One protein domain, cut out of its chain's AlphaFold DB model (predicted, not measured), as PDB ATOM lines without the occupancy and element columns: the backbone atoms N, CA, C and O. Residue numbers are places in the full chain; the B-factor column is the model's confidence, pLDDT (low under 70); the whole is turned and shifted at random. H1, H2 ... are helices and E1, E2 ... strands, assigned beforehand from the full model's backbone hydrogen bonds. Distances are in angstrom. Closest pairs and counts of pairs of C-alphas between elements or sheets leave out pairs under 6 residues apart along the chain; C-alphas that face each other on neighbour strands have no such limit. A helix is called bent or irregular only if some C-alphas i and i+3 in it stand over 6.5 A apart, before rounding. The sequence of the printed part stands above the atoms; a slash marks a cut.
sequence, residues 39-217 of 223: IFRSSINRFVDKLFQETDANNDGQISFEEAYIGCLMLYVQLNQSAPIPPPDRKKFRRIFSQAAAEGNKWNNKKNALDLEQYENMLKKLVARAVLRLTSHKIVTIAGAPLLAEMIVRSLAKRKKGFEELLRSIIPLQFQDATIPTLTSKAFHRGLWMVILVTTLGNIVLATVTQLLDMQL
ATOM      1  N   ILE A  39     -59.438 -18.463 -25.688       57.31
ATOM      2  CA  ILE A  39     -60.109 -18.717 -26.973       57.31
ATOM      3  C   ILE A  39     -59.158 -18.582 -28.173       57.31
ATOM      4  O   ILE A  39     -59.233 -19.368 -29.108       57.31
ATOM      5  N   PHE A  40     -58.224 -17.626 -28.165       57.19
ATOM      6  CA  PHE A  40     -57.357 -17.410 -29.334       57.19
ATOM      7  C   PHE A  40     -56.239 -18.458 -29.444       57.19
ATOM      8  O   PHE A  40     -55.819 -18.831 -30.538       57.19
ATOM      9  N   ARG A  41     -55.781 -18.978 -28.298       65.94
ATOM     10  CA  ARG A  41     -54.743 -20.016 -28.251       65.94
ATOM     11  C   ARG A  41     -55.232 -21.341 -28.824       65.94
ATOM     12  O   ARG A  41     -54.476 -21.994 -29.527       65.94
ATOM     13  N   SER A  42     -56.483 -21.721 -28.560       72.00
ATOM     14  CA  SER A  42     -57.028 -22.982 -29.071       72.00
ATOM     15  C   SER A  42     -57.187 -22.971 -30.592       72.00
ATOM     16  O   SER A  42     -56.884 -23.976 -31.226       72.00
ATOM     17  N   SER A  43     -57.595 -21.846 -31.190       77.62
ATOM     18  CA  SER A  43     -57.703 -21.730 -32.650       77.62
ATOM     19  C   SER A  43     -56.343 -21.775 -33.346       77.62
ATOM     20  O   SER A  43     -56.212 -22.461 -34.354       77.62
ATOM     21  N   ILE A  44     -55.323 -21.097 -32.798       75.19
ATOM     22  CA  ILE A  44     -53.960 -21.162 -33.350       75.19
ATOM     23  C   ILE A  44     -53.398 -22.574 -33.231       75.19
ATOM     24  O   ILE A  44     -52.845 -23.070 -34.202       75.19
ATOM     25  N   ASN A  45     -53.549 -23.222 -32.075       81.62
ATOM     26  CA  ASN A  45     -53.003 -24.562 -31.880       81.62
ATOM     27  C   ASN A  45     -53.632 -25.561 -32.861       81.62
ATOM     28  O   ASN A  45     -52.902 -26.198 -33.599       81.62
ATOM     29  N   ARG A  46     -54.968 -25.586 -33.001       85.44
ATOM     30  CA  ARG A  46     -55.650 -26.456 -33.986       85.44
ATOM     31  C   ARG A  46     -55.179 -26.220 -35.418       85.44
ATOM     32  O   ARG A  46     -55.077 -27.149 -36.210       85.44
ATOM     33  N   PHE A  47     -54.952 -24.959 -35.762       85.00
ATOM     34  CA  PHE A  47     -54.462 -24.577 -37.075       85.00
ATOM     35  C   PHE A  47     -53.020 -25.052 -37.301       85.00
ATOM     36  O   PHE A  47     -52.702 -25.556 -38.374       85.00
ATOM     37  N   VAL A  48     -52.166 -24.928 -36.284       83.81
ATOM     38  CA  VAL A  48     -50.790 -25.427 -36.325       83.81
ATOM     39  C   VAL A  48     -50.753 -26.951 -36.388       83.81
ATOM     40  O   VAL A  48     -50.007 -27.477 -37.203       83.81
ATOM     41  N   ASP A  49     -51.585 -27.646 -35.614       87.00
ATOM     42  CA  ASP A  49     -51.690 -29.109 -35.640       87.00
ATOM     43  C   ASP A  49     -52.099 -29.602 -37.032       87.00
ATOM     44  O   ASP A  49     -51.501 -30.529 -37.576       87.00
ATOM     45  N   LYS A  50     -53.078 -28.930 -37.652       89.81
ATOM     46  CA  LYS A  50     -53.499 -29.230 -39.022       89.81
ATOM     47  C   LYS A  50     -52.367 -28.997 -40.024       89.81
ATOM     48  O   LYS A  50     -52.109 -29.854 -40.860       89.81
ATOM     49  N   LEU A  51     -51.674 -27.860 -39.924       88.38
ATOM     50  CA  LEU A  51     -50.521 -27.577 -40.780       88.38
ATOM     51  C   LEU A  51     -49.404 -28.597 -40.574       88.38
ATOM     52  O   LEU A  51     -48.775 -28.979 -41.550       88.38
ATOM     53  N   PHE A  52     -49.149 -29.038 -39.344       86.94
ATOM     54  CA  PHE A  52     -48.152 -30.066 -39.059       86.94
ATOM     55  C   PHE A  52     -48.484 -31.359 -39.805       86.94
ATOM     56  O   PHE A  52     -47.647 -31.842 -40.556       86.94
ATOM     57  N   GLN A  53     -49.722 -31.847 -39.692       88.25
ATOM     58  CA  GLN A  53     -50.182 -33.054 -40.389       88.25
ATOM     59  C   GLN A  53     -50.119 -32.931 -41.918       88.25
ATOM     60  O   GLN A  53     -49.800 -33.895 -42.599       88.25
ATOM     61  N   GLU A  54     -50.418 -31.751 -42.468       90.25
ATOM     62  CA  GLU A  54     -50.318 -31.503 -43.913       90.25
ATOM     63  C   GLU A  54     -48.858 -31.399 -44.396       90.25
ATOM     64  O   GLU A  54     -48.583 -31.610 -45.576       90.25
ATOM     65  N   THR A  55     -47.931 -31.047 -43.501       90.44
ATOM     66  CA  THR A  55     -46.522 -30.788 -43.829       90.44
ATOM     67  C   THR A  55     -45.627 -32.016 -43.621       90.44
ATOM     68  O   THR A  55     -44.640 -32.169 -44.336       90.44
ATOM     69  N   ASP A  56     -45.964 -32.879 -42.659       90.56
ATOM     70  CA  ASP A  56     -45.275 -34.136 -42.333       90.56
ATOM     71  C   ASP A  56     -45.622 -35.231 -43.362       90.56
ATOM     72  O   ASP A  56     -46.420 -36.136 -43.123       90.56
ATOM     73  N   ALA A  57     -45.071 -35.103 -44.574       88.06
ATOM     74  CA  ALA A  57     -45.386 -35.991 -45.694       88.06
ATOM     75  C   ALA A  57     -44.872 -37.427 -45.482       88.06
ATOM     76  O   ALA A  57     -45.457 -38.386 -45.992       88.06
ATOM     77  N   ASN A  58     -43.772 -37.576 -44.747       89.12
ATOM     78  CA  ASN A  58     -43.133 -38.848 -44.424       89.12
ATOM     79  C   ASN A  58     -43.670 -39.493 -43.130       89.12
ATOM     80  O   ASN A  58     -43.391 -40.673 -42.914       89.12
ATOM     81  N   ASN A  59     -44.480 -38.787 -42.329       88.94
ATOM     82  CA  ASN A  59     -45.061 -39.255 -41.062       88.94
ATOM     83  C   ASN A  59     -44.010 -39.800 -40.079       88.94
ATOM     84  O   ASN A  59     -44.276 -40.747 -39.333       88.94
ATOM     85  N   ASP A  60     -42.798 -39.240 -40.089       88.44
ATOM     86  CA  ASP A  60     -41.722 -39.663 -39.182       88.44
ATOM     87  C   ASP A  60     -41.743 -38.890 -37.848       88.44
ATOM     88  O   ASP A  60     -40.945 -39.170 -36.945       88.44
ATOM     89  N   GLY A  61     -42.674 -37.938 -37.711       86.50
ATOM     90  CA  GLY A  61     -42.825 -37.075 -36.546       86.50
ATOM     91  C   GLY A  61     -41.730 -36.011 -36.419       86.50
ATOM     92  O   GLY A  61     -41.671 -35.329 -35.389       86.50
ATOM     93  N   GLN A  62     -40.860 -35.858 -37.423       89.62
ATOM     94  CA  GLN A  62     -39.784 -34.876 -37.470       89.62
ATOM     95  C   GLN A  62     -39.854 -34.052 -38.756       89.62
ATOM     96  O   GLN A  62     -39.701 -34.549 -39.858       89.62
ATOM     97  N   ILE A  63     -39.951 -32.732 -38.628       91.69
ATOM     98  CA  ILE A  63     -40.064 -31.882 -39.814       91.69
ATOM     99  C   ILE A  63     -38.679 -31.498 -40.335       91.69
ATOM    100  O   ILE A  63     -37.896 -30.820 -39.653       91.69
ATOM    101  N   SER A  64     -38.391 -31.879 -41.579       93.31
ATOM    102  CA  SER A  64     -37.202 -31.435 -42.303       93.31
ATOM    103  C   SER A  64     -37.301 -29.960 -42.716       93.31
ATOM    104  O   SER A  64     -38.365 -29.340 -42.722       93.31
ATOM    105  N   PHE A  65     -36.172 -29.351 -43.090       93.69
ATOM    106  CA  PHE A  65     -36.160 -27.946 -43.521       93.69
ATOM    107  C   PHE A  65     -37.078 -27.669 -44.723       93.69
ATOM    108  O   PHE A  65     -37.704 -26.607 -44.774       93.69
ATOM    109  N   GLU A  66     -37.139 -28.587 -45.691       94.50
ATOM    110  CA  GLU A  66     -37.925 -28.367 -46.909       94.50
ATOM    111  C   GLU A  66     -39.422 -28.513 -46.643       94.50
ATOM    112  O   GLU A  66     -40.192 -27.659 -47.079       94.50
ATOM    113  N   GLU A  67     -39.819 -29.499 -45.839       94.25
ATOM    114  CA  GLU A  67     -41.193 -29.638 -45.345       94.25
ATOM    115  C   GLU A  67     -41.597 -28.391 -44.558       94.25
ATOM    116  O   GLU A  67     -42.565 -27.719 -44.911       94.25
ATOM    117  N   ALA A  68     -40.782 -27.965 -43.586       94.12
ATOM    118  CA  ALA A  68     -41.048 -26.746 -42.828       94.12
ATOM    119  C   ALA A  68     -41.229 -25.511 -43.722       94.12
ATOM    120  O   ALA A  68     -42.038 -24.632 -43.409       94.12
ATOM    121  N   TYR A  69     -40.466 -25.408 -44.816       95.06
ATOM    122  CA  TYR A  69     -40.596 -24.289 -45.742       95.06
ATOM    123  C   TYR A  69     -41.901 -24.357 -46.538       95.06
ATOM    124  O   TYR A  69     -42.562 -23.329 -46.681       95.06
ATOM    125  N   ILE A  70     -42.314 -25.545 -46.986       93.94
ATOM    126  CA  ILE A  70     -43.615 -25.759 -47.632       93.94
ATOM    127  C   ILE A  70     -44.750 -25.381 -46.672       93.94
ATOM    128  O   ILE A  70     -45.598 -24.562 -47.032       93.94
ATOM    129  N   GLY A  71     -44.712 -25.860 -45.425       93.38
ATOM    130  CA  GLY A  71     -45.698 -25.508 -44.401       93.38
ATOM    131  C   GLY A  71     -45.742 -24.003 -44.109       93.38
ATOM    132  O   GLY A  71     -46.813 -23.406 -43.983       93.38
ATOM    133  N   CYS A  72     -44.583 -23.333 -44.106       93.88
ATOM    134  CA  CYS A  72     -44.520 -21.874 -44.026       93.88
ATOM    135  C   CYS A  72     -45.198 -21.202 -45.229       93.88
ATOM    136  O   CYS A  72     -45.908 -20.216 -45.051       93.88
ATOM    137  N   LEU A  73     -44.989 -21.684 -46.454       93.75
ATOM    138  CA  LEU A  73     -45.644 -21.111 -47.631       93.75
ATOM    139  C   LEU A  73     -47.163 -21.301 -47.566       93.75
ATOM    140  O   LEU A  73     -47.892 -20.340 -47.805       93.75
ATOM    141  N   MET A  74     -47.638 -22.481 -47.161       92.12
ATOM    142  CA  MET A  74     -49.066 -22.758 -46.963       92.12
ATOM    143  C   MET A  74     -49.696 -21.819 -45.929       92.12
ATOM    144  O   MET A  74     -50.741 -21.222 -46.195       92.12
ATOM    145  N   LEU A  75     -49.013 -21.600 -44.799       91.06
ATOM    146  CA  LEU A  75     -49.409 -20.608 -43.798       91.06
ATOM    147  C   LEU A  75     -49.595 -19.220 -44.434       91.06
ATOM    148  O   LEU A  75     -50.603 -18.556 -44.194       91.06
ATOM    149  N   TYR A  76     -48.631 -18.762 -45.235       90.69
ATOM    150  CA  TYR A  76     -48.711 -17.442 -45.862       90.69
ATOM    151  C   TYR A  76     -49.785 -17.372 -46.944       90.69
ATOM    152  O   TYR A  76     -50.428 -16.337 -47.055       90.69
ATOM    153  N   VAL A  77     -50.045 -18.443 -47.695       91.19
ATOM    154  CA  VAL A  77     -51.174 -18.492 -48.639       91.19
ATOM    155  C   VAL A  77     -52.497 -18.276 -47.902       91.19
ATOM    156  O   VAL A  77     -53.316 -17.470 -48.340       91.19
ATOM    157  N   GLN A  78     -52.683 -18.923 -46.750       88.62
ATOM    158  CA  GLN A  78     -53.892 -18.773 -45.935       88.62
ATOM    159  C   GLN A  78     -53.996 -17.377 -45.308       88.62
ATOM    160  O   GLN A  78     -55.057 -16.756 -45.353       88.62
ATOM    161  N   LEU A  79     -52.893 -16.827 -44.788       85.25
ATOM    162  CA  LEU A  79     -52.864 -15.450 -44.280       85.25
ATOM    163  C   LEU A  79     -53.103 -14.414 -45.392       85.25
ATOM    164  O   LEU A  79     -53.759 -13.395 -45.158       85.25
ATOM    165  N   ASN A  80     -52.631 -14.696 -46.609       85.56
ATOM    166  CA  ASN A  80     -52.730 -13.791 -47.750       85.56
ATOM    167  C   ASN A  80     -54.144 -13.616 -48.289       85.56
ATOM    168  O   ASN A  80     -54.416 -12.607 -48.935       85.56
ATOM    169  N   GLN A  81     -55.062 -14.523 -47.948       83.62
ATOM    170  CA  GLN A  81     -56.489 -14.337 -48.213       83.62
ATOM    171  C   GLN A  81     -57.036 -13.067 -47.541       83.62
ATOM    172  O   GLN A  81     -57.976 -12.461 -48.041       83.62
ATOM    173  N   SER A  82     -56.445 -12.649 -46.412       74.44
ATOM    174  CA  SER A  82     -56.877 -11.462 -45.662       74.44
ATOM    175  C   SER A  82     -56.124 -10.183 -46.038       74.44
ATOM    176  O   SER A  82     -56.690  -9.093 -45.935       74.44
ATOM    177  N   ALA A  83     -54.847 -10.288 -46.414       71.94
ATOM    178  CA  ALA A  83     -54.065  -9.203 -47.005       71.94
ATOM    179  C   ALA A  83     -52.777  -9.751 -47.630       71.94
ATOM    180  O   ALA A  83     -52.173 -10.640 -47.038       71.94
ATOM    181  N   PRO A  84     -52.289  -9.185 -48.742       78.88
ATOM    182  CA  PRO A  84     -51.062  -9.641 -49.383       78.88
ATOM    183  C   PRO A  84     -49.842  -9.370 -48.489       78.88
ATOM    184  O   PRO A  84     -49.359  -8.244 -48.386       78.88
ATOM    185  N   ILE A  85     -49.330 -10.415 -47.840       84.06
ATOM    186  CA  ILE A  85     -48.087 -10.397 -47.072       84.06
ATOM    187  C   ILE A  85     -47.068 -11.272 -47.816       84.06
ATOM    188  O   ILE A  85     -47.301 -12.464 -48.037       84.06
ATOM    189  N   PRO A  86     -45.906 -10.726 -48.205       86.44
ATOM    190  CA  PRO A  86     -44.890 -11.537 -48.855       86.44
ATOM    191  C   PRO A  86     -44.345 -12.586 -47.868       86.44
ATOM    192  O   PRO A  86     -44.020 -12.235 -46.721       86.44
ATOM    193  N   PRO A  87     -44.222 -13.858 -48.289       90.62
ATOM    194  CA  PRO A  87     -43.588 -14.880 -47.472       90.62
ATOM    195  C   PRO A  87     -42.105 -14.554 -47.246       90.62
ATOM    196  O   PRO A  87     -41.490 -13.811 -48.020       90.62
ATOM    197  N   PRO A  88     -41.490 -15.090 -46.179       90.38
ATOM    198  CA  PRO A  88     -40.066 -14.919 -45.952       90.38
ATOM    199  C   PRO A  88     -39.258 -15.600 -47.063       90.38
ATOM    200  O   PRO A  88     -39.526 -16.738 -47.446       90.38
ATOM    201  N   ASP A  89     -38.212 -14.916 -47.528       93.56
ATOM    202  CA  ASP A  89     -37.220 -15.508 -48.426       93.56
ATOM    203  C   ASP A  89     -36.616 -16.780 -47.803       93.56
ATOM    204  O   ASP A  89     -36.378 -16.840 -46.590       93.56
ATOM    205  N   ARG A  90     -36.313 -17.787 -48.626       93.69
ATOM    206  CA  ARG A  90     -35.802 -19.097 -48.195       93.69
ATOM    207  C   ARG A  90     -34.539 -18.968 -47.341       93.69
ATOM    208  O   ARG A  90     -34.375 -19.687 -46.356       93.69
ATOM    209  N   LYS A  91     -33.661 -18.001 -47.651       92.31
ATOM    210  CA  LYS A  91     -32.459 -17.703 -46.847       92.31
ATOM    211  C   LYS A  91     -32.806 -17.167 -45.457       92.31
ATOM    212  O   LYS A  91     -32.157 -17.544 -44.482       92.31
ATOM    213  N   LYS A  92     -33.810 -16.289 -45.355       90.62
ATOM    214  CA  LYS A  92     -34.303 -15.771 -44.068       90.62
ATOM    215  C   LYS A  92     -34.989 -16.880 -43.276       90.62
ATOM    216  O   LYS A  92     -34.704 -17.035 -42.091       90.62
ATOM    217  N   PHE A  93     -35.819 -17.683 -43.937       93.38
ATOM    218  CA  PHE A  93     -36.497 -18.817 -43.319       93.38
ATOM    219  C   PHE A  93     -35.502 -19.836 -42.753       93.38
ATOM    220  O   PHE A  93     -35.628 -20.224 -41.599       93.38
ATOM    221  N   ARG A  94     -34.427 -20.159 -43.485       92.94
ATOM    222  CA  ARG A  94     -33.336 -21.020 -42.991       92.94
ATOM    223  C   ARG A  94     -32.726 -20.539 -41.678       92.94
ATOM    224  O   ARG A  94     -32.401 -21.362 -40.829       92.94
ATOM    225  N   ARG A  95     -32.600 -19.223 -41.478       89.81
ATOM    226  CA  ARG A  95     -32.108 -18.666 -40.206       89.81
ATOM    227  C   ARG A  95     -33.107 -18.893 -39.079       89.81
ATOM    228  O   ARG A  95     -32.707 -19.339 -38.009       89.81
ATOM    229  N   ILE A  96     -34.389 -18.634 -39.335       91.06
ATOM    230  CA  ILE A  96     -35.473 -18.852 -38.366       91.06
ATOM    231  C   ILE A  96     -35.552 -20.333 -37.981       91.06
ATOM    232  O   ILE A  96     -35.586 -20.647 -36.797       91.06
ATOM    233  N   PHE A  97     -35.490 -21.225 -38.969       92.19
ATOM    234  CA  PHE A  97     -35.465 -22.669 -38.770       92.19
ATOM    235  C   PHE A  97     -34.270 -23.095 -37.911       92.19
ATOM    236  O   PHE A  97     -34.445 -23.747 -36.890       92.19
ATOM    237  N   SER A  98     -33.056 -22.649 -38.258       89.25
ATOM    238  CA  SER A  98     -31.856 -22.972 -37.474       89.25
ATOM    239  C   SER A  98     -31.910 -22.436 -36.040       89.25
ATOM    240  O   SER A  98     -31.347 -23.042 -35.136       89.25
ATOM    241  N   GLN A  99     -32.597 -21.309 -35.824       88.06
ATOM    242  CA  GLN A  99     -32.800 -20.745 -34.497       88.06
ATOM    243  C   GLN A  99     -33.795 -21.582 -33.688       88.06
ATOM    244  O   GLN A  99     -33.528 -21.865 -32.527       88.06
ATOM    245  N   ALA A 100     -34.910 -21.996 -34.293       89.56
ATOM    246  CA  ALA A 100     -35.883 -22.871 -33.644       89.56
ATOM    247  C   ALA A 100     -35.255 -24.224 -33.268       89.56
ATOM    248  O   ALA A 100     -35.411 -24.669 -32.135       89.56
ATOM    249  N   ALA A 101     -34.456 -24.800 -34.171       86.88
ATOM    250  CA  ALA A 101     -33.720 -26.037 -33.918       86.88
ATOM    251  C   ALA A 101     -32.678 -25.882 -32.795       86.88
ATOM    252  O   ALA A 101     -32.452 -26.804 -32.025       86.88
ATOM    253  N   ALA A 102     -32.045 -24.709 -32.671       83.88
ATOM    254  CA  ALA A 102     -31.076 -24.438 -31.606       83.88
ATOM    255  C   ALA A 102     -31.724 -24.169 -30.234       83.88
ATOM    256  O   ALA A 102     -31.068 -24.347 -29.208       83.88
ATOM    257  N   GLU A 103     -32.976 -23.703 -30.204       80.62
ATOM    258  CA  GLU A 103     -33.732 -23.469 -28.966       80.62
ATOM    259  C   GLU A 103     -34.222 -24.783 -28.337       80.62
ATOM    260  O   GLU A 103     -34.340 -24.873 -27.114       80.62
ATOM    261  N   GLY A 104     -34.475 -25.807 -29.154       68.81
ATOM    262  CA  GLY A 104     -34.898 -27.122 -28.700       68.81
ATOM    263  C   GLY A 104     -33.734 -27.964 -28.189       68.81
ATOM    264  O   GLY A 104     -33.005 -28.556 -28.969       68.81
ATOM    265  N   ASN A 105     -33.576 -28.003 -26.865       56.94
ATOM    266  CA  ASN A 105     -32.749 -28.925 -26.080       56.94
ATOM    267  C   ASN A 105     -31.365 -29.280 -26.656       56.94
ATOM    268  O   ASN A 105     -31.206 -30.133 -27.523       56.94
ATOM    269  N   LYS A 106     -30.329 -28.755 -25.986       55.94
ATOM    270  CA  LYS A 106     -28.884 -29.028 -26.155       55.94
ATOM    271  C   LYS A 106     -28.486 -30.524 -26.210       55.94
ATOM    272  O   LYS A 106     -27.316 -30.821 -26.437       55.94
ATOM    273  N   TRP A 107     -29.421 -31.441 -25.955       54.38
ATOM    274  CA  TRP A 107     -29.197 -32.870 -25.756       54.38
ATOM    275  C   TRP A 107     -29.386 -33.735 -27.008       54.38
ATOM    276  O   TRP A 107     -28.694 -34.740 -27.150       54.38
ATOM    277  N   ASN A 108     -30.216 -33.322 -27.973       56.78
ATOM    278  CA  ASN A 108     -30.425 -34.098 -29.197       56.78
ATOM    279  C   ASN A 108     -29.564 -33.539 -30.335       56.78
ATOM    280  O   ASN A 108     -29.860 -32.516 -30.941       56.78
ATOM    281  N   ASN A 109     -28.471 -34.233 -30.651       56.91
ATOM    282  CA  ASN A 109     -27.474 -33.844 -31.658       56.91
ATOM    283  C   ASN A 109     -27.971 -33.989 -33.124       56.91
ATOM    284  O   ASN A 109     -27.164 -34.128 -34.045       56.91
ATOM    285  N   LYS A 110     -29.291 -33.982 -33.369       61.72
ATOM    286  CA  LYS A 110     -29.888 -34.013 -34.716       61.72
ATOM    287  C   LYS A 110     -30.010 -32.582 -35.242       61.72
ATOM    288  O   LYS A 110     -30.978 -31.882 -34.987       61.72
ATOM    289  N   LYS A 111     -29.000 -32.134 -35.988       64.81
ATOM    290  CA  LYS A 111     -28.839 -30.720 -36.385       64.81
ATOM    291  C   LYS A 111     -29.816 -30.206 -37.461       64.81
ATOM    292  O   LYS A 111     -29.764 -29.020 -37.771       64.81
ATOM    293  N   ASN A 112     -30.676 -31.058 -38.034       78.12
ATOM    294  CA  ASN A 112     -31.391 -30.749 -39.284       78.12
ATOM    295  C   ASN A 112     -32.907 -31.026 -39.280       78.12
ATOM    296  O   ASN A 112     -33.527 -30.867 -40.330       78.12
ATOM    297  N   ALA A 113     -33.500 -31.422 -38.152       86.62
ATOM    298  CA  ALA A 113     -34.932 -31.708 -38.061       86.62
ATOM    299  C   ALA A 113     -35.547 -31.011 -36.842       86.62
ATOM    300  O   ALA A 113     -34.862 -30.829 -35.834       86.62
ATOM    301  N   LEU A 114     -36.808 -30.595 -36.958       88.44
ATOM    302  CA  LEU A 114     -37.574 -29.983 -35.873       88.44
ATOM    303  C   LEU A 114     -38.558 -30.995 -35.290       88.44
ATOM    304  O   LEU A 114     -39.343 -31.590 -36.024       88.44
ATOM    305  N   ASP A 115     -38.567 -31.112 -33.964       88.62
ATOM    306  CA  ASP A 115     -39.651 -31.796 -33.257       88.62
ATOM    307  C   ASP A 115     -40.946 -30.962 -33.337       88.62
ATOM    308  O   ASP A 115     -40.900 -29.734 -33.494       88.62
ATOM    309  N   LEU A 116     -42.102 -31.611 -33.157       86.31
ATOM    310  CA  LEU A 116     -43.434 -30.985 -33.189       86.31
ATOM    311  C   LEU A 116     -43.516 -29.689 -32.363       86.31
ATOM    312  O   LEU A 116     -43.961 -28.659 -32.867       86.31
ATOM    313  N   GLU A 117     -43.028 -29.702 -31.121       87.81
ATOM    314  CA  GLU A 117     -43.069 -28.529 -30.236       87.81
ATOM    315  C   GLU A 117     -42.192 -27.372 -30.756       87.81
ATOM    316  O   GLU A 117     -42.555 -26.194 -30.666       87.81
ATOM    317  N   GLN A 118     -41.032 -27.686 -31.341       89.06
ATOM    318  CA  GLN A 118     -40.130 -26.678 -31.906       89.06
ATOM    319  C   GLN A 118     -40.740 -26.052 -33.161       89.06
ATOM    320  O   GLN A 118     -40.694 -24.830 -33.338       89.06
ATOM    321  N   TYR A 119     -41.349 -26.884 -34.006       90.19
ATOM    322  CA  TYR A 119     -42.070 -26.438 -35.188       90.19
ATOM    323  C   TYR A 119     -43.277 -25.570 -34.821       90.19
ATOM    324  O   TYR A 119     -43.444 -24.482 -35.378       90.19
ATOM    325  N   GLU A 120     -44.064 -25.973 -33.821       89.31
ATOM    326  CA  GLU A 120     -45.204 -25.195 -33.335       89.31
ATOM    327  C   GLU A 120     -44.761 -23.820 -32.823       89.31
ATOM    328  O   GLU A 120     -45.333 -22.785 -33.188       89.31
ATOM    329  N   ASN A 121     -43.702 -23.777 -32.016       89.25
ATOM    330  CA  ASN A 121     -43.146 -22.522 -31.516       89.25
ATOM    331  C   ASN A 121     -42.609 -21.635 -32.648       89.25
ATOM    332  O   ASN A 121     -42.786 -20.411 -32.618       89.25
ATOM    333  N   MET A 122     -41.995 -22.228 -33.674       91.69
ATOM    334  CA  MET A 122     -41.549 -21.508 -34.864       91.69
ATOM    335  C   MET A 122     -42.732 -20.909 -35.639       91.69
ATOM    336  O   MET A 122     -42.712 -19.714 -35.953       91.69
ATOM    337  N   LEU A 123     -43.778 -21.696 -35.907       91.12
ATOM    338  CA  LEU A 123     -44.981 -21.230 -36.600       91.12
ATOM    339  C   LEU A 123     -45.685 -20.121 -35.821       91.12
ATOM    340  O   LEU A 123     -46.020 -19.093 -36.405       91.12
ATOM    341  N   LYS A 124     -45.830 -20.250 -34.496       89.00
ATOM    342  CA  LYS A 124     -46.400 -19.190 -33.646       89.00
ATOM    343  C   LYS A 124     -45.633 -17.875 -33.776       89.00
ATOM    344  O   LYS A 124     -46.256 -16.820 -33.891       89.00
ATOM    345  N   LYS A 125     -44.294 -17.916 -33.816       89.19
ATOM    346  CA  LYS A 125     -43.463 -16.719 -34.048       89.19
ATOM    347  C   LYS A 125     -43.709 -16.119 -35.437       89.19
ATOM    348  O   LYS A 125     -43.771 -14.897 -35.565       89.19
ATOM    349  N   LEU A 126     -43.865 -16.944 -36.474       90.44
ATOM    350  CA  LEU A 126     -44.159 -16.480 -37.836       90.44
ATOM    351  C   LEU A 126     -45.554 -15.854 -37.943       90.44
ATOM    352  O   LEU A 126     -45.681 -14.755 -38.483       90.44
ATOM    353  N   VAL A 127     -46.567 -16.504 -37.367       89.31
ATOM    354  CA  VAL A 127     -47.942 -15.995 -37.292       89.31
ATOM    355  C   VAL A 127     -47.973 -14.670 -36.542       89.31
ATOM    356  O   VAL A 127     -48.516 -13.698 -37.056       89.31
ATOM    357  N   ALA A 128     -47.339 -14.584 -35.370       87.31
ATOM    358  CA  ALA A 128     -47.287 -13.348 -34.592       87.31
ATOM    359  C   ALA A 128     -46.667 -12.191 -35.394       87.31
ATOM    360  O   ALA A 128     -47.206 -11.086 -35.409       87.31
ATOM    361  N   ARG A 129     -45.576 -12.451 -36.127       88.12
ATOM    362  CA  ARG A 129     -44.940 -11.458 -37.008       88.12
ATOM    363  C   ARG A 129     -45.856 -11.021 -38.148       88.12
ATOM    364  O   ARG A 129     -45.929  -9.830 -38.438       88.12
ATOM    365  N   ALA A 130     -46.546 -11.959 -38.790       87.81
ATOM    366  CA  ALA A 130     -47.472 -11.647 -39.874       87.81
ATOM    367  C   ALA A 130     -48.685 -10.847 -39.372       87.81
ATOM    368  O   ALA A 130     -49.039  -9.826 -39.959       87.81
ATOM    369  N   VAL A 131     -49.264 -11.245 -38.236       87.25
ATOM    370  CA  VAL A 131     -50.368 -10.528 -37.586       87.25
ATOM    371  C   VAL A 131     -49.939  -9.117 -37.191       87.25
ATOM    372  O   VAL A 131     -50.679  -8.177 -37.453       87.25
ATOM    373  N   LEU A 132     -48.739  -8.934 -36.635       87.50
ATOM    374  CA  LEU A 132     -48.224  -7.610 -36.279       87.50
ATOM    375  C   LEU A 132     -48.082  -6.688 -37.504       87.50
ATOM    376  O   LEU A 132     -48.424  -5.505 -37.440       87.50
ATOM    377  N   ARG A 133     -47.619  -7.218 -38.644       85.88
ATOM    378  CA  ARG A 133     -47.579  -6.471 -39.917       85.88
ATOM    379  C   ARG A 133     -48.980  -6.079 -40.381       85.88
ATOM    380  O   ARG A 133     -49.202  -4.938 -40.775       85.88
ATOM    381  N   LEU A 134     -49.937  -7.001 -40.291       86.38
ATOM    382  CA  LEU A 134     -51.318  -6.753 -40.695       86.38
ATOM    383  C   LEU A 134     -51.991  -5.692 -39.814       86.38
ATOM    384  O   LEU A 134     -52.647  -4.781 -40.320       86.38
ATOM    385  N   THR A 135     -51.850  -5.814 -38.494       87.69
ATOM    386  CA  THR A 135     -52.484  -4.905 -37.537       87.69
ATOM    387  C   THR A 135     -51.888  -3.512 -37.644       87.69
ATOM    388  O   THR A 135     -52.649  -2.560 -37.776       87.69
ATOM    389  N   SER A 136     -50.558  -3.380 -37.694       86.62
ATOM    390  CA  SER A 136     -49.888  -2.084 -37.892       86.62
ATOM    391  C   SER A 136     -50.349  -1.376 -39.167       86.62
ATOM    392  O   SER A 136     -50.748  -0.213 -39.108       86.62
ATOM    393  N   HIS A 137     -50.405  -2.089 -40.294       85.12
ATOM    394  CA  HIS A 137     -50.917  -1.543 -41.549       85.12
ATOM    395  C   HIS A 137     -52.374  -1.065 -41.425       85.12
ATOM    396  O   HIS A 137     -52.705   0.051 -41.831       85.12
ATOM    397  N   LYS A 138     -53.259  -1.880 -40.834       86.50
ATOM    398  CA  LYS A 138     -54.675  -1.520 -40.656       86.50
ATOM    399  C   LYS A 138     -54.871  -0.335 -39.708       86.50
ATOM    400  O   LYS A 138     -55.668   0.538 -40.031       86.50
ATOM    401  N   ILE A 139     -54.143  -0.268 -38.590       89.12
ATOM    402  CA  ILE A 139     -54.197   0.870 -37.651       89.12
ATOM    403  C   ILE A 139     -53.878   2.164 -38.386       89.12
ATOM    404  O   ILE A 139     -54.620   3.142 -38.311       89.12
ATOM    405  N   VAL A 140     -52.761   2.160 -39.107       86.50
ATOM    406  CA  VAL A 140     -52.259   3.348 -39.789       86.50
ATOM    407  C   VAL A 140     -53.194   3.752 -40.919       86.50
ATOM    408  O   VAL A 140     -53.471   4.934 -41.082       86.50
ATOM    409  N   THR A 141     -53.745   2.786 -41.646       84.38
ATOM    410  CA  THR A 141     -54.682   3.054 -42.739       84.38
ATOM    411  C   THR A 141     -56.020   3.604 -42.236       84.38
ATOM    412  O   THR A 141     -56.538   4.563 -42.800       84.38
ATOM    413  N   ILE A 142     -56.581   3.023 -41.170       88.25
ATOM    414  CA  ILE A 142     -57.916   3.378 -40.659       88.25
ATOM    415  C   ILE A 142     -57.881   4.654 -39.813       88.25
ATOM    416  O   ILE A 142     -58.791   5.468 -39.912       88.25
ATOM    417  N   ALA A 143     -56.861   4.831 -38.970       89.88
ATOM    418  CA  ALA A 143     -56.787   5.961 -38.041       89.88
ATOM    419  C   ALA A 143     -55.719   6.987 -38.443       89.88
ATOM    420  O   ALA A 143     -55.992   8.186 -38.461       89.88
ATOM    421  N   GLY A 144     -54.514   6.533 -38.797       85.44
ATOM    422  CA  GLY A 144     -53.385   7.422 -39.093       85.44
ATOM    423  C   GLY A 144     -53.601   8.281 -40.341       85.44
ATOM    424  O   GLY A 144     -53.420   9.499 -40.295       85.44
ATOM    425  N   ALA A 145     -54.028   7.668 -41.445       87.31
ATOM    426  CA  ALA A 145     -54.180   8.359 -42.719       87.31
ATOM    427  C   ALA A 145     -55.286   9.434 -42.696       87.31
ATOM    428  O   ALA A 145     -54.998  10.551 -43.129       87.31
ATOM    429  N   PRO A 146     -56.499   9.202 -42.144       86.31
ATOM    430  CA  PRO A 146     -57.507  10.259 -42.038       86.31
ATOM    431  C   PRO A 146     -57.070  11.438 -41.162       86.31
ATOM    432  O   PRO A 146     -57.316  12.587 -41.528       86.31
ATOM    433  N   LEU A 147     -56.391  11.175 -40.038       89.44
ATOM    434  CA  LEU A 147     -55.892  12.231 -39.151       89.44
ATOM    435  C   LEU A 147     -54.841  13.102 -39.852       89.44
ATOM    436  O   LEU A 147     -54.940  14.330 -39.829       89.44
ATOM    437  N   LEU A 148     -53.878  12.479 -40.536       85.50
ATOM    438  CA  LEU A 148     -52.868  13.199 -41.314       85.50
ATOM    439  C   LEU A 148     -53.487  13.954 -42.493       85.50
ATOM    440  O   LEU A 148     -53.130  15.108 -42.727       85.50
ATOM    441  N   ALA A 149     -54.456  13.355 -43.189       86.56
ATOM    442  CA  ALA A 149     -55.171  14.012 -44.277       86.56
ATOM    443  C   ALA A 149     -55.865  15.288 -43.781       86.56
ATOM    444  O   ALA A 149     -55.752  16.336 -44.413       86.56
ATOM    445  N   GLU A 150     -56.528  15.242 -42.622       86.44
ATOM    446  CA  GLU A 150     -57.133  16.438 -42.037       86.44
ATOM    447  C   GLU A 150     -56.107  17.502 -41.649       86.44
ATOM    448  O   GLU A 150     -56.347  18.685 -41.898       86.44
ATOM    449  N   MET A 151     -54.968  17.112 -41.075       89.38
ATOM    450  CA  MET A 151     -53.900  18.057 -40.734       89.38
ATOM    451  C   MET A 151     -53.339  18.755 -41.980       89.38
ATOM    452  O   MET A 151     -53.196  19.980 -41.983       89.38
ATOM    453  N   ILE A 152     -53.092  18.004 -43.057       86.38
ATOM    454  CA  ILE A 152     -52.598  18.550 -44.329       86.38
ATOM    455  C   ILE A 152     -53.646  19.463 -44.965       86.38
ATOM    456  O   ILE A 152     -53.321  20.586 -45.344       86.38
ATOM    457  N   VAL A 153     -54.915  19.043 -45.023       87.06
ATOM    458  CA  VAL A 153     -56.005  19.866 -45.574       87.06
ATOM    459  C   VAL A 153     -56.168  21.169 -44.787       87.06
ATOM    460  O   VAL A 153     -56.348  22.225 -45.391       87.06
ATOM    461  N   ARG A 154     -56.058  21.140 -43.451       87.94
ATOM    462  CA  ARG A 154     -56.082  22.360 -42.621       87.94
ATOM    463  C   ARG A 154     -54.889  23.272 -42.910       87.94
ATOM    464  O   ARG A 154     -55.054  24.489 -42.916       87.94
ATOM    465  N   SER A 155     -53.710  22.704 -43.164       87.69
ATOM    466  CA  SER A 155     -52.510  23.467 -43.530       87.69
ATOM    467  C   SER A 155     -52.637  24.106 -44.920       87.69
ATOM    468  O   SER A 155     -52.373  25.296 -45.083       87.69
ATOM    469  N   LEU A 156     -53.139  23.357 -45.908       83.56
ATOM    470  CA  LEU A 156     -53.380  23.849 -47.269       83.56
ATOM    471  C   LEU A 156     -54.471  24.918 -47.318       83.56
ATOM    472  O   LEU A 156     -54.320  25.906 -48.033       83.56
ATOM    473  N   ALA A 157     -55.523  24.785 -46.508       85.69
ATOM    474  CA  ALA A 157     -56.566  25.802 -46.403       85.69
ATOM    475  C   ALA A 157     -56.009  27.172 -45.970       85.69
ATOM    476  O   ALA A 157     -56.513  28.201 -46.413       85.69
ATOM    477  N   LYS A 158     -54.925  27.204 -45.178       89.62
ATOM    478  CA  LYS A 158     -54.234  28.453 -44.811       89.62
ATOM    479  C   LYS A 158     -53.448  29.076 -45.975       89.62
ATOM    480  O   LYS A 158     -53.162  30.266 -45.932       89.62
ATOM    481  N   ARG A 159     -53.111  28.304 -47.016       87.94
ATOM    482  CA  ARG A 159     -52.322  28.734 -48.191       87.94
ATOM    483  C   ARG A 159     -53.146  28.838 -49.486       87.94
ATOM    484  O   ARG A 159     -52.572  28.850 -50.572       87.94
ATOM    485  N   LYS A 160     -54.478  28.937 -49.389       82.69
ATOM    486  CA  LYS A 160     -55.417  28.857 -50.528       82.69
ATOM    487  C   LYS A 160     -55.069  29.791 -51.700       82.69
ATOM    488  O   LYS A 160     -55.089  29.346 -52.840       82.69
ATOM    489  N   LYS A 161     -54.688  31.045 -51.415       84.44
ATOM    490  CA  LYS A 161     -54.406  32.068 -52.442       84.44
ATOM    491  C   LYS A 161     -53.289  31.655 -53.407       84.44
ATOM    492  O   LYS A 161     -53.490  31.682 -54.613       84.44
ATOM    493  N   GLY A 162     -52.157  31.185 -52.878       85.25
ATOM    494  CA  GLY A 162     -51.027  30.772 -53.719       85.25
ATOM    495  C   GLY A 162     -51.327  29.529 -54.560       85.25
ATOM    496  O   GLY A 162     -50.789  29.380 -55.649       85.25
ATOM    497  N   PHE A 163     -52.209  28.641 -54.089       83.50
ATOM    498  CA  PHE A 163     -52.595  27.450 -54.849       83.50
ATOM    499  C   PHE A 163     -53.559  27.779 -55.999       83.50
ATOM    500  O   PHE A 163     -53.449  27.201 -57.077       83.50
ATOM    501  N   GLU A 164     -54.479  28.728 -55.795       86.56
ATOM    502  CA  GLU A 164     -55.400  29.199 -56.839       86.56
ATOM    503  C   GLU A 164     -54.656  29.888 -57.993       86.56
ATOM    504  O   GLU A 164     -54.959  29.620 -59.156       86.56
ATOM    505  N   GLU A 165     -53.653  30.716 -57.691       88.69
ATOM    506  CA  GLU A 165     -52.787  31.347 -58.700       88.69
ATOM    507  C   GLU A 165     -52.030  30.303 -59.534       88.69
ATOM    508  O   GLU A 165     -51.980  30.393 -60.761       88.69
ATOM    509  N   LEU A 166     -51.523  29.256 -58.882       87.50
ATOM    510  CA  LEU A 166     -50.805  28.161 -59.536       87.50
ATOM    511  C   LEU A 166     -51.721  27.343 -60.462       87.50
ATOM    512  O   LEU A 166     -51.351  27.047 -61.596       87.50
ATOM    513  N   LEU A 167     -52.946  27.028 -60.021       87.31
ATOM    514  CA  LEU A 167     -53.930  26.317 -60.848       87.31
ATOM    515  C   LEU A 167     -54.338  27.125 -62.085       87.31
ATOM    516  O   LEU A 167     -54.455  26.553 -63.170       87.31
ATOM    517  N   ARG A 168     -54.517  28.444 -61.946       87.94
ATOM    518  CA  ARG A 168     -54.835  29.334 -63.075       87.94
ATOM    519  C   ARG A 168     -53.718  29.388 -64.118       87.94
ATOM    520  O   ARG A 168     -54.015  29.582 -65.290       87.94
ATOM    521  N   SER A 169     -52.463  29.183 -63.712       92.69
ATOM    522  CA  SER A 169     -51.326  29.111 -64.637       92.69
ATOM    523  C   SER A 169     -51.254  27.796 -65.422       92.69
ATOM    524  O   SER A 169     -50.630  27.770 -66.479       92.69
ATOM    525  N   ILE A 170     -51.827  26.705 -64.905       92.25
ATOM    526  CA  ILE A 170     -51.729  25.366 -65.512       92.25
ATOM    527  C   ILE A 170     -52.966  25.053 -66.366       92.25
ATOM    528  O   ILE A 170     -52.856  24.392 -67.397       92.25
ATOM    529  N   ILE A 171     -54.150  25.499 -65.935       88.31
ATOM    530  CA  ILE A 171     -55.423  25.150 -66.574       88.31
ATOM    531  C   ILE A 171     -55.739  26.146 -67.706       88.31
ATOM    532  O   ILE A 171     -55.809  27.353 -67.445       88.31
ATOM    533  N   PRO A 172     -56.006  25.674 -68.942       90.38
ATOM    534  CA  PRO A 172     -56.416  26.531 -70.052       90.38
ATOM    535  C   PRO A 172     -57.673  27.343 -69.720       90.38
ATOM    536  O   PRO A 172     -58.617  26.809 -69.137       90.38
ATOM    537  N   LEU A 173     -57.706  28.611 -70.150       89.75
ATOM    538  CA  LEU A 173     -58.776  29.582 -69.852       89.75
ATOM    539  C   LEU A 173     -60.195  29.030 -70.085       89.75
ATOM    540  O   LEU A 173     -61.077  29.260 -69.267       89.75
ATOM    541  N   GLN A 174     -60.394  28.236 -71.140       91.75
ATOM    542  CA  GLN A 174     -61.701  27.679 -71.521       91.75
ATOM    543  C   GLN A 174     -62.320  26.734 -70.474       91.75
ATOM    544  O   GLN A 174     -63.529  26.533 -70.478       91.75
ATOM    545  N   PHE A 175     -61.515  26.160 -69.574       89.69
ATOM    546  CA  PHE A 175     -61.979  25.207 -68.561       89.69
ATOM    547  C   PHE A 175     -61.927  25.769 -67.136       89.69
ATOM    548  O   PHE A 175     -62.281  25.070 -66.185       89.69
ATOM    549  N   GLN A 176     -61.481  27.013 -66.947       88.31
ATOM    550  CA  GLN A 176     -61.228  27.554 -65.611       88.31
ATOM    551  C   GLN A 176     -62.503  27.617 -64.756       88.31
ATOM    552  O   GLN A 176     -62.491  27.141 -63.620       88.31
ATOM    553  N   ASP A 177     -63.617  28.084 -65.318       87.44
ATOM    554  CA  ASP A 177     -64.841  28.341 -64.549       87.44
ATOM    555  C   ASP A 177     -65.521  27.066 -64.025       87.44
ATOM    556  O   ASP A 177     -66.061  27.059 -62.920       87.44
ATOM    557  N   ALA A 178     -65.435  25.955 -64.763       88.88
ATOM    558  CA  ALA A 178     -65.999  24.671 -64.336       88.88
ATOM    559  C   ALA A 178     -65.037  23.863 -63.441       88.88
ATOM    560  O   ALA A 178     -65.452  23.188 -62.493       88.88
ATOM    561  N   THR A 179     -63.732  23.916 -63.729       86.44
ATOM    562  CA  THR A 179     -62.758  22.991 -63.122       86.44
ATOM    563  C   THR A 179     -62.174  23.529 -61.818       86.44
ATOM    564  O   THR A 179     -61.951  22.757 -60.885       86.44
ATOM    565  N   ILE A 180     -61.971  24.848 -61.707       85.06
ATOM    566  CA  ILE A 180     -61.411  25.481 -60.502       85.06
ATOM    567  C   ILE A 180     -62.274  25.240 -59.256       85.06
ATOM    568  O   ILE A 180     -61.705  24.784 -58.262       85.06
ATOM    569  N   PRO A 181     -63.601  25.481 -59.234       86.69
ATOM    570  CA  PRO A 181     -64.401  25.259 -58.024       86.69
ATOM    571  C   PRO A 181     -64.418  23.785 -57.597       86.69
ATOM    572  O   PRO A 181     -64.434  23.481 -56.404       86.69
ATOM    573  N   THR A 182     -64.330  22.866 -58.561       87.12
ATOM    574  CA  THR A 182     -64.301  21.421 -58.314       87.12
ATOM    575  C   THR A 182     -62.965  20.990 -57.703       87.12
ATOM    576  O   THR A 182     -62.944  20.338 -56.654       87.12
ATOM    577  N   LEU A 183     -61.849  21.424 -58.300       83.94
ATOM    578  CA  LEU A 183     -60.487  21.136 -57.832       83.94
ATOM    579  C   LEU A 183     -60.164  21.818 -56.502       83.94
ATOM    580  O   LEU A 183     -59.497  21.219 -55.667       83.94
ATOM    581  N   THR A 184     -60.658  23.039 -56.285       83.56
ATOM    582  CA  THR A 184     -60.463  23.792 -55.031       83.56
ATOM    583  C   THR A 184     -61.448  23.391 -53.935       83.56
ATOM    584  O   THR A 184     -61.354  23.878 -52.801       83.56
ATOM    585  N   SER A 185     -62.388  22.487 -54.230       88.56
ATOM    586  CA  SER A 185     -63.327  22.011 -53.227       88.56
ATOM    587  C   SER A 185     -62.583  21.280 -52.104       88.56
ATOM    588  O   SER A 185     -61.729  20.411 -52.306       88.56
ATOM    589  N   LYS A 186     -62.942  21.612 -50.859       84.75
ATOM    590  CA  LYS A 186     -62.363  20.980 -49.665       84.75
ATOM    591  C   LYS A 186     -62.594  19.464 -49.658       84.75
ATOM    592  O   LYS A 186     -61.754  18.719 -49.155       84.75
ATOM    593  N   ALA A 187     -63.724  19.020 -50.210       86.75
ATOM    594  CA  ALA A 187     -64.069  17.609 -50.331       86.75
ATOM    595  C   ALA A 187     -63.115  16.871 -51.281       86.75
ATOM    596  O   ALA A 187     -62.591  15.823 -50.901       86.75
ATOM    597  N   PHE A 188     -62.822  17.450 -52.453       87.38
ATOM    598  CA  PHE A 188     -61.891  16.866 -53.418       87.38
ATOM    599  C   PHE A 188     -60.490  16.718 -52.829       87.38
ATOM    600  O   PHE A 188     -59.948  15.616 -52.812       87.38
ATOM    601  N   HIS A 189     -59.929  17.784 -52.249       84.31
ATOM    602  CA  HIS A 189     -58.604  17.705 -51.632       84.31
ATOM    603  C   HIS A 189     -58.550  16.708 -50.470       84.31
ATOM    604  O   HIS A 189     -57.566  15.982 -50.346       84.31
ATOM    605  N   ARG A 190     -59.596  16.622 -49.637       83.31
ATOM    606  CA  ARG A 190     -59.654  15.622 -48.559       83.31
ATOM    607  C   ARG A 190     -59.650  14.200 -49.115       83.31
ATOM    608  O   ARG A 190     -58.910  13.372 -48.597       83.31
ATOM    609  N   GLY A 191     -60.445  13.928 -50.150       88.12
ATOM    610  CA  GLY A 191     -60.471  12.626 -50.819       88.12
ATOM    611  C   GLY A 191     -59.127  12.283 -51.459       88.12
ATOM    612  O   GLY A 191     -58.575  11.218 -51.194       88.12
ATOM    613  N   LEU A 192     -58.553  13.219 -52.217       89.38
ATOM    614  CA  LEU A 192     -57.268  13.051 -52.891       89.38
ATOM    615  C   LEU A 192     -56.137  12.752 -51.897       89.38
ATOM    616  O   LEU A 192     -55.428  11.759 -52.046       89.38
ATOM    617  N   TRP A 193     -55.997  13.567 -50.846       88.06
ATOM    618  CA  TRP A 193     -54.972  13.348 -49.824       88.06
ATOM    619  C   TRP A 193     -55.211  12.081 -49.019       88.06
ATOM    620  O   TRP A 193     -54.242  11.424 -48.659       88.06
ATOM    621  N   MET A 194     -56.466  11.703 -48.759       87.44
ATOM    622  CA  MET A 194     -56.770  10.433 -48.106       87.44
ATOM    623  C   MET A 194     -56.262   9.259 -48.946       87.44
ATOM    624  O   MET A 194     -55.567   8.404 -48.411       87.44
ATOM    625  N   VAL A 195     -56.547   9.229 -50.251       88.94
ATOM    626  CA  VAL A 195     -56.104   8.143 -51.141       88.94
ATOM    627  C   VAL A 195     -54.577   8.096 -51.236       88.94
ATOM    628  O   VAL A 195     -53.983   7.029 -51.063       88.94
ATOM    629  N   ILE A 196     -53.930   9.248 -51.447       89.25
ATOM    630  CA  ILE A 196     -52.464   9.331 -51.513       89.25
ATOM    631  C   ILE A 196     -51.853   8.863 -50.192       89.25
ATOM    632  O   ILE A 196     -51.002   7.984 -50.194       89.25
ATOM    633  N   LEU A 197     -52.320   9.375 -49.052       85.94
ATOM    634  CA  LEU A 197     -51.761   9.002 -47.755       85.94
ATOM    635  C   LEU A 197     -52.019   7.541 -47.412       85.94
ATOM    636  O   LEU A 197     -51.106   6.884 -46.937       85.94
ATOM    637  N   VAL A 198     -53.217   7.009 -47.650       86.69
ATOM    638  CA  VAL A 198     -53.506   5.592 -47.388       86.69
ATOM    639  C   VAL A 198     -52.547   4.699 -48.176       86.69
ATOM    640  O   VAL A 198     -51.961   3.780 -47.606       86.69
ATOM    641  N   THR A 199     -52.331   5.002 -49.456       87.94
ATOM    642  CA  THR A 199     -51.451   4.201 -50.317       87.94
ATOM    643  C   THR A 199     -49.973   4.362 -49.952       87.94
ATOM    644  O   THR A 199     -49.270   3.364 -49.792       87.94
ATOM    645  N   THR A 200     -49.475   5.587 -49.754       90.19
ATOM    646  CA  THR A 200     -48.051   5.816 -49.455       90.19
ATOM    647  C   THR A 200     -47.694   5.457 -48.016       90.19
ATOM    648  O   THR A 200     -46.689   4.792 -47.778       90.19
ATOM    649  N   LEU A 201     -48.507   5.874 -47.042       83.25
ATOM    650  CA  LEU A 201     -48.237   5.661 -45.619       83.25
ATOM    651  C   LEU A 201     -48.382   4.187 -45.246       83.25
ATOM    652  O   LEU A 201     -47.567   3.684 -44.476       83.25
ATOM    653  N   GLY A 202     -49.366   3.489 -45.825       81.06
ATOM    654  CA  GLY A 202     -49.513   2.043 -45.661       81.06
ATOM    655  C   GLY A 202     -48.243   1.303 -46.082       81.06
ATOM    656  O   GLY A 202     -47.684   0.534 -45.297       81.06
ATOM    657  N   ASN A 203     -47.715   1.622 -47.268       86.00
ATOM    658  CA  ASN A 203     -46.484   1.023 -47.787       86.00
ATOM    659  C   ASN A 203     -45.247   1.373 -46.949       86.00
ATOM    660  O   ASN A 203     -44.443   0.489 -46.650       86.00
ATOM    661  N   ILE A 204     -45.103   2.634 -46.528       88.38
ATOM    662  CA  ILE A 204     -43.989   3.068 -45.669       88.38
ATOM    663  C   ILE A 204     -44.027   2.322 -44.335       88.38
ATOM    664  O   ILE A 204     -43.011   1.789 -43.902       88.38
ATOM    665  N   VAL A 205     -45.192   2.228 -43.693       85.38
ATOM    666  CA  VAL A 205     -45.320   1.525 -42.411       85.38
ATOM    667  C   VAL A 205     -45.058   0.036 -42.569       85.38
ATOM    668  O   VAL A 205     -44.354  -0.539 -41.740       85.38
ATOM    669  N   LEU A 206     -45.543  -0.584 -43.645       83.00
ATOM    670  CA  LEU A 206     -45.240  -1.982 -43.934       83.00
ATOM    671  C   LEU A 206     -43.726  -2.202 -44.088       83.00
ATOM    672  O   LEU A 206     -43.187  -3.161 -43.528       83.00
ATOM    673  N   ALA A 207     -43.028  -1.303 -44.790       86.12
ATOM    674  CA  ALA A 207     -41.579  -1.351 -44.952       86.12
ATOM    675  C   ALA A 207     -40.850  -1.179 -43.610       86.12
ATOM    676  O   ALA A 207     -39.994  -1.998 -43.272       86.12
ATOM    677  N   THR A 208     -41.240  -0.191 -42.801       87.19
ATOM    678  CA  THR A 208     -40.640   0.076 -41.486       87.19
ATOM    679  C   THR A 208     -40.852  -1.083 -40.515       87.19
ATOM    680  O   THR A 208     -39.910  -1.522 -39.861       87.19
ATOM    681  N   VAL A 209     -42.063  -1.641 -40.442       86.31
ATOM    682  CA  VAL A 209     -42.355  -2.803 -39.584       86.31
ATOM    683  C   VAL A 209     -41.601  -4.035 -40.074       86.31
ATOM    684  O   VAL A 209     -41.101  -4.818 -39.269       86.31
ATOM    685  N   THR A 210     -41.458  -4.204 -41.389       85.88
ATOM    686  CA  THR A 210     -40.647  -5.289 -41.953       85.88
ATOM    687  C   THR A 210     -39.180  -5.147 -41.553       85.88
ATOM    688  O   THR A 210     -38.600  -6.125 -41.084       85.88
ATOM    689  N   GLN A 211     -38.608  -3.943 -41.643       87.75
ATOM    690  CA  GLN A 211     -37.243  -3.661 -41.191       87.75
ATOM    691  C   GLN A 211     -37.079  -3.883 -39.683       87.75
ATOM    692  O   GLN A 211     -36.115  -4.515 -39.255       87.75
ATOM    693  N   LEU A 212     -38.040  -3.432 -38.872       87.19
ATOM    694  CA  LEU A 212     -38.025  -3.611 -37.421       87.19
ATOM    695  C   LEU A 212     -38.040  -5.093 -37.028       87.19
ATOM    696  O   LEU A 212     -37.264  -5.523 -36.176       87.19
ATOM    697  N   LEU A 213     -38.882  -5.894 -37.684       84.25
ATOM    698  CA  LEU A 213     -38.949  -7.336 -37.446       84.25
ATOM    699  C   LEU A 213     -37.705  -8.068 -37.960       84.25
ATOM    700  O   LEU A 213     -37.282  -9.050 -37.350       84.25
ATOM    701  N   ASP A 214     -37.107  -7.595 -39.055       81.38
ATOM    702  CA  ASP A 214     -35.852  -8.135 -39.577       81.38
ATOM    703  C   ASP A 214     -34.670  -7.849 -38.630       81.38
ATOM    704  O   ASP A 214     -33.773  -8.683 -38.522       81.38
ATOM    705  N   MET A 215     -34.678  -6.733 -37.887       81.44
ATOM    706  CA  MET A 215     -33.647  -6.428 -36.881       81.44
ATOM    707  C   MET A 215     -33.679  -7.366 -35.667       81.44
ATOM    708  O   MET A 215     -32.649  -7.568 -35.028       81.44
ATOM    709  N   GLN A 216     -34.829  -7.972 -35.359       82.12
ATOM    710  CA  GLN A 216     -34.946  -8.958 -34.278       82.12
ATOM    711  C   GLN A 216     -34.384 -10.337 -34.655       82.12
ATOM    712  O   GLN A 216     -34.315 -11.231 -33.809       82.12
ATOM    713  N   LEU A 217     -34.005 -10.551 -35.920       76.88
ATOM    714  CA  LEU A 217     -33.365 -11.790 -36.338       76.88
ATOM    715  C   LEU A 217     -31.878 -11.782 -35.955       76.88
ATOM    716  O   LEU A 217     -31.188 -10.785 -36.183       76.88
TER     717      LEU A 217
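This is residues 39 to 217 of the 223 residues of the protein "EF-hand domain-containing protein" of Pseudo-nitzschia multistriata (UniProt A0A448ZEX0). A long helix, H4, is the spine of a rod: H1, H2, H3 and the tiny strand pair E1 E2 make a head round the first part of its arm H4a, and H7 folds back along H4b and the later part of H4a. The helical hairpin of H5 and H6 makes the turn at the far end. The printed part has 179 residues, with named elements in the order H1 E1 H2 H3 E2 H4 H5 H6 H7, the two strands antiparallel, and the class is mostly helix. It is extended, with a radius of gyration of the C-alphas of 24.8 A and spans of 79 by 31 by 27 A.

H1, residues 39 to 55, touches H2, residues 65 to 80, with its residues 51 to 55 alone; the closest C-alphas, of Thr 55 and Gly 71, are 5.4 A apart. E1, residues 62 to 64, is antiparallel to E2, residues 113 to 115, at 145 degrees, with N 63 and O 114 at 2.9 A, within hydrogen-bond range. H3, residues 90 to 103, touches H2, the closest C-alphas, of Phe 65 and Phe 97, being 7.1 A apart. H4, residues 116 to 157, is the hub and by its hydrogen bonds was assigned as one helix, but it is bent, with C-alphas 142 and 145 at 6.6 A; its arms are H4a, residues 116 to 142, and H4b, residues 145 to 157, at a shallow tilt of 24 degrees. H4a touches H1 at Val 48 and Glu 120, the closest C-alphas, 6.3 A, and H3 at Ala 100 and Met 122, the closest, 6.0 A; it only just touches H2, with 3 pairs of C-alphas within 8 A, the closest of Cys 72 and Leu 123, 7.5 A. H5, residues 160 to 170, and H6, residues 173 to 183, are a hairpin and only just touch, with 3 pairs of C-alphas within 8 A, the closest of Arg 168 and Gln 176, 7.1 A. H6 is irregular, C-alphas 174 and 177 being 7.7 A apart. H7, residues 186 to 215, touches H4a, opposite ways at a shallow tilt of 24 degrees, the closest C-alphas, of Thr 141 and Val 198, being 5.4 A apart. H7 also touches H4b, at a steep tilt of 47 degrees, with the closest C-alphas, of Ala 145 and Val 198, 5.5 A apart. Every O i to N i+4 pair is within hydrogen-bond range in H2, H3, H4a, H4b, H5 and H7, against 12 of 13 in H1 and 3 of 7 in H6, where 4 of 8 O i to N i+3 pairs are within range.

H1 begins at C-alpha 39, (-60.109, -18.717, -26.973), and H7 ends at C-alpha 215, (-33.647, -6.428, -36.881). From first to last C-alpha H7 measures 41.7 A, H4a 38.0 A and H1 24.8 A.

The C-alphas farthest apart, of Trp 107 and Gln 174, are 82.6 A apart. The printed part has no cut and no long link. Mean pLDDT of the printed part is 85.7; residues 39 to 41 and 104 to 111 are under 70.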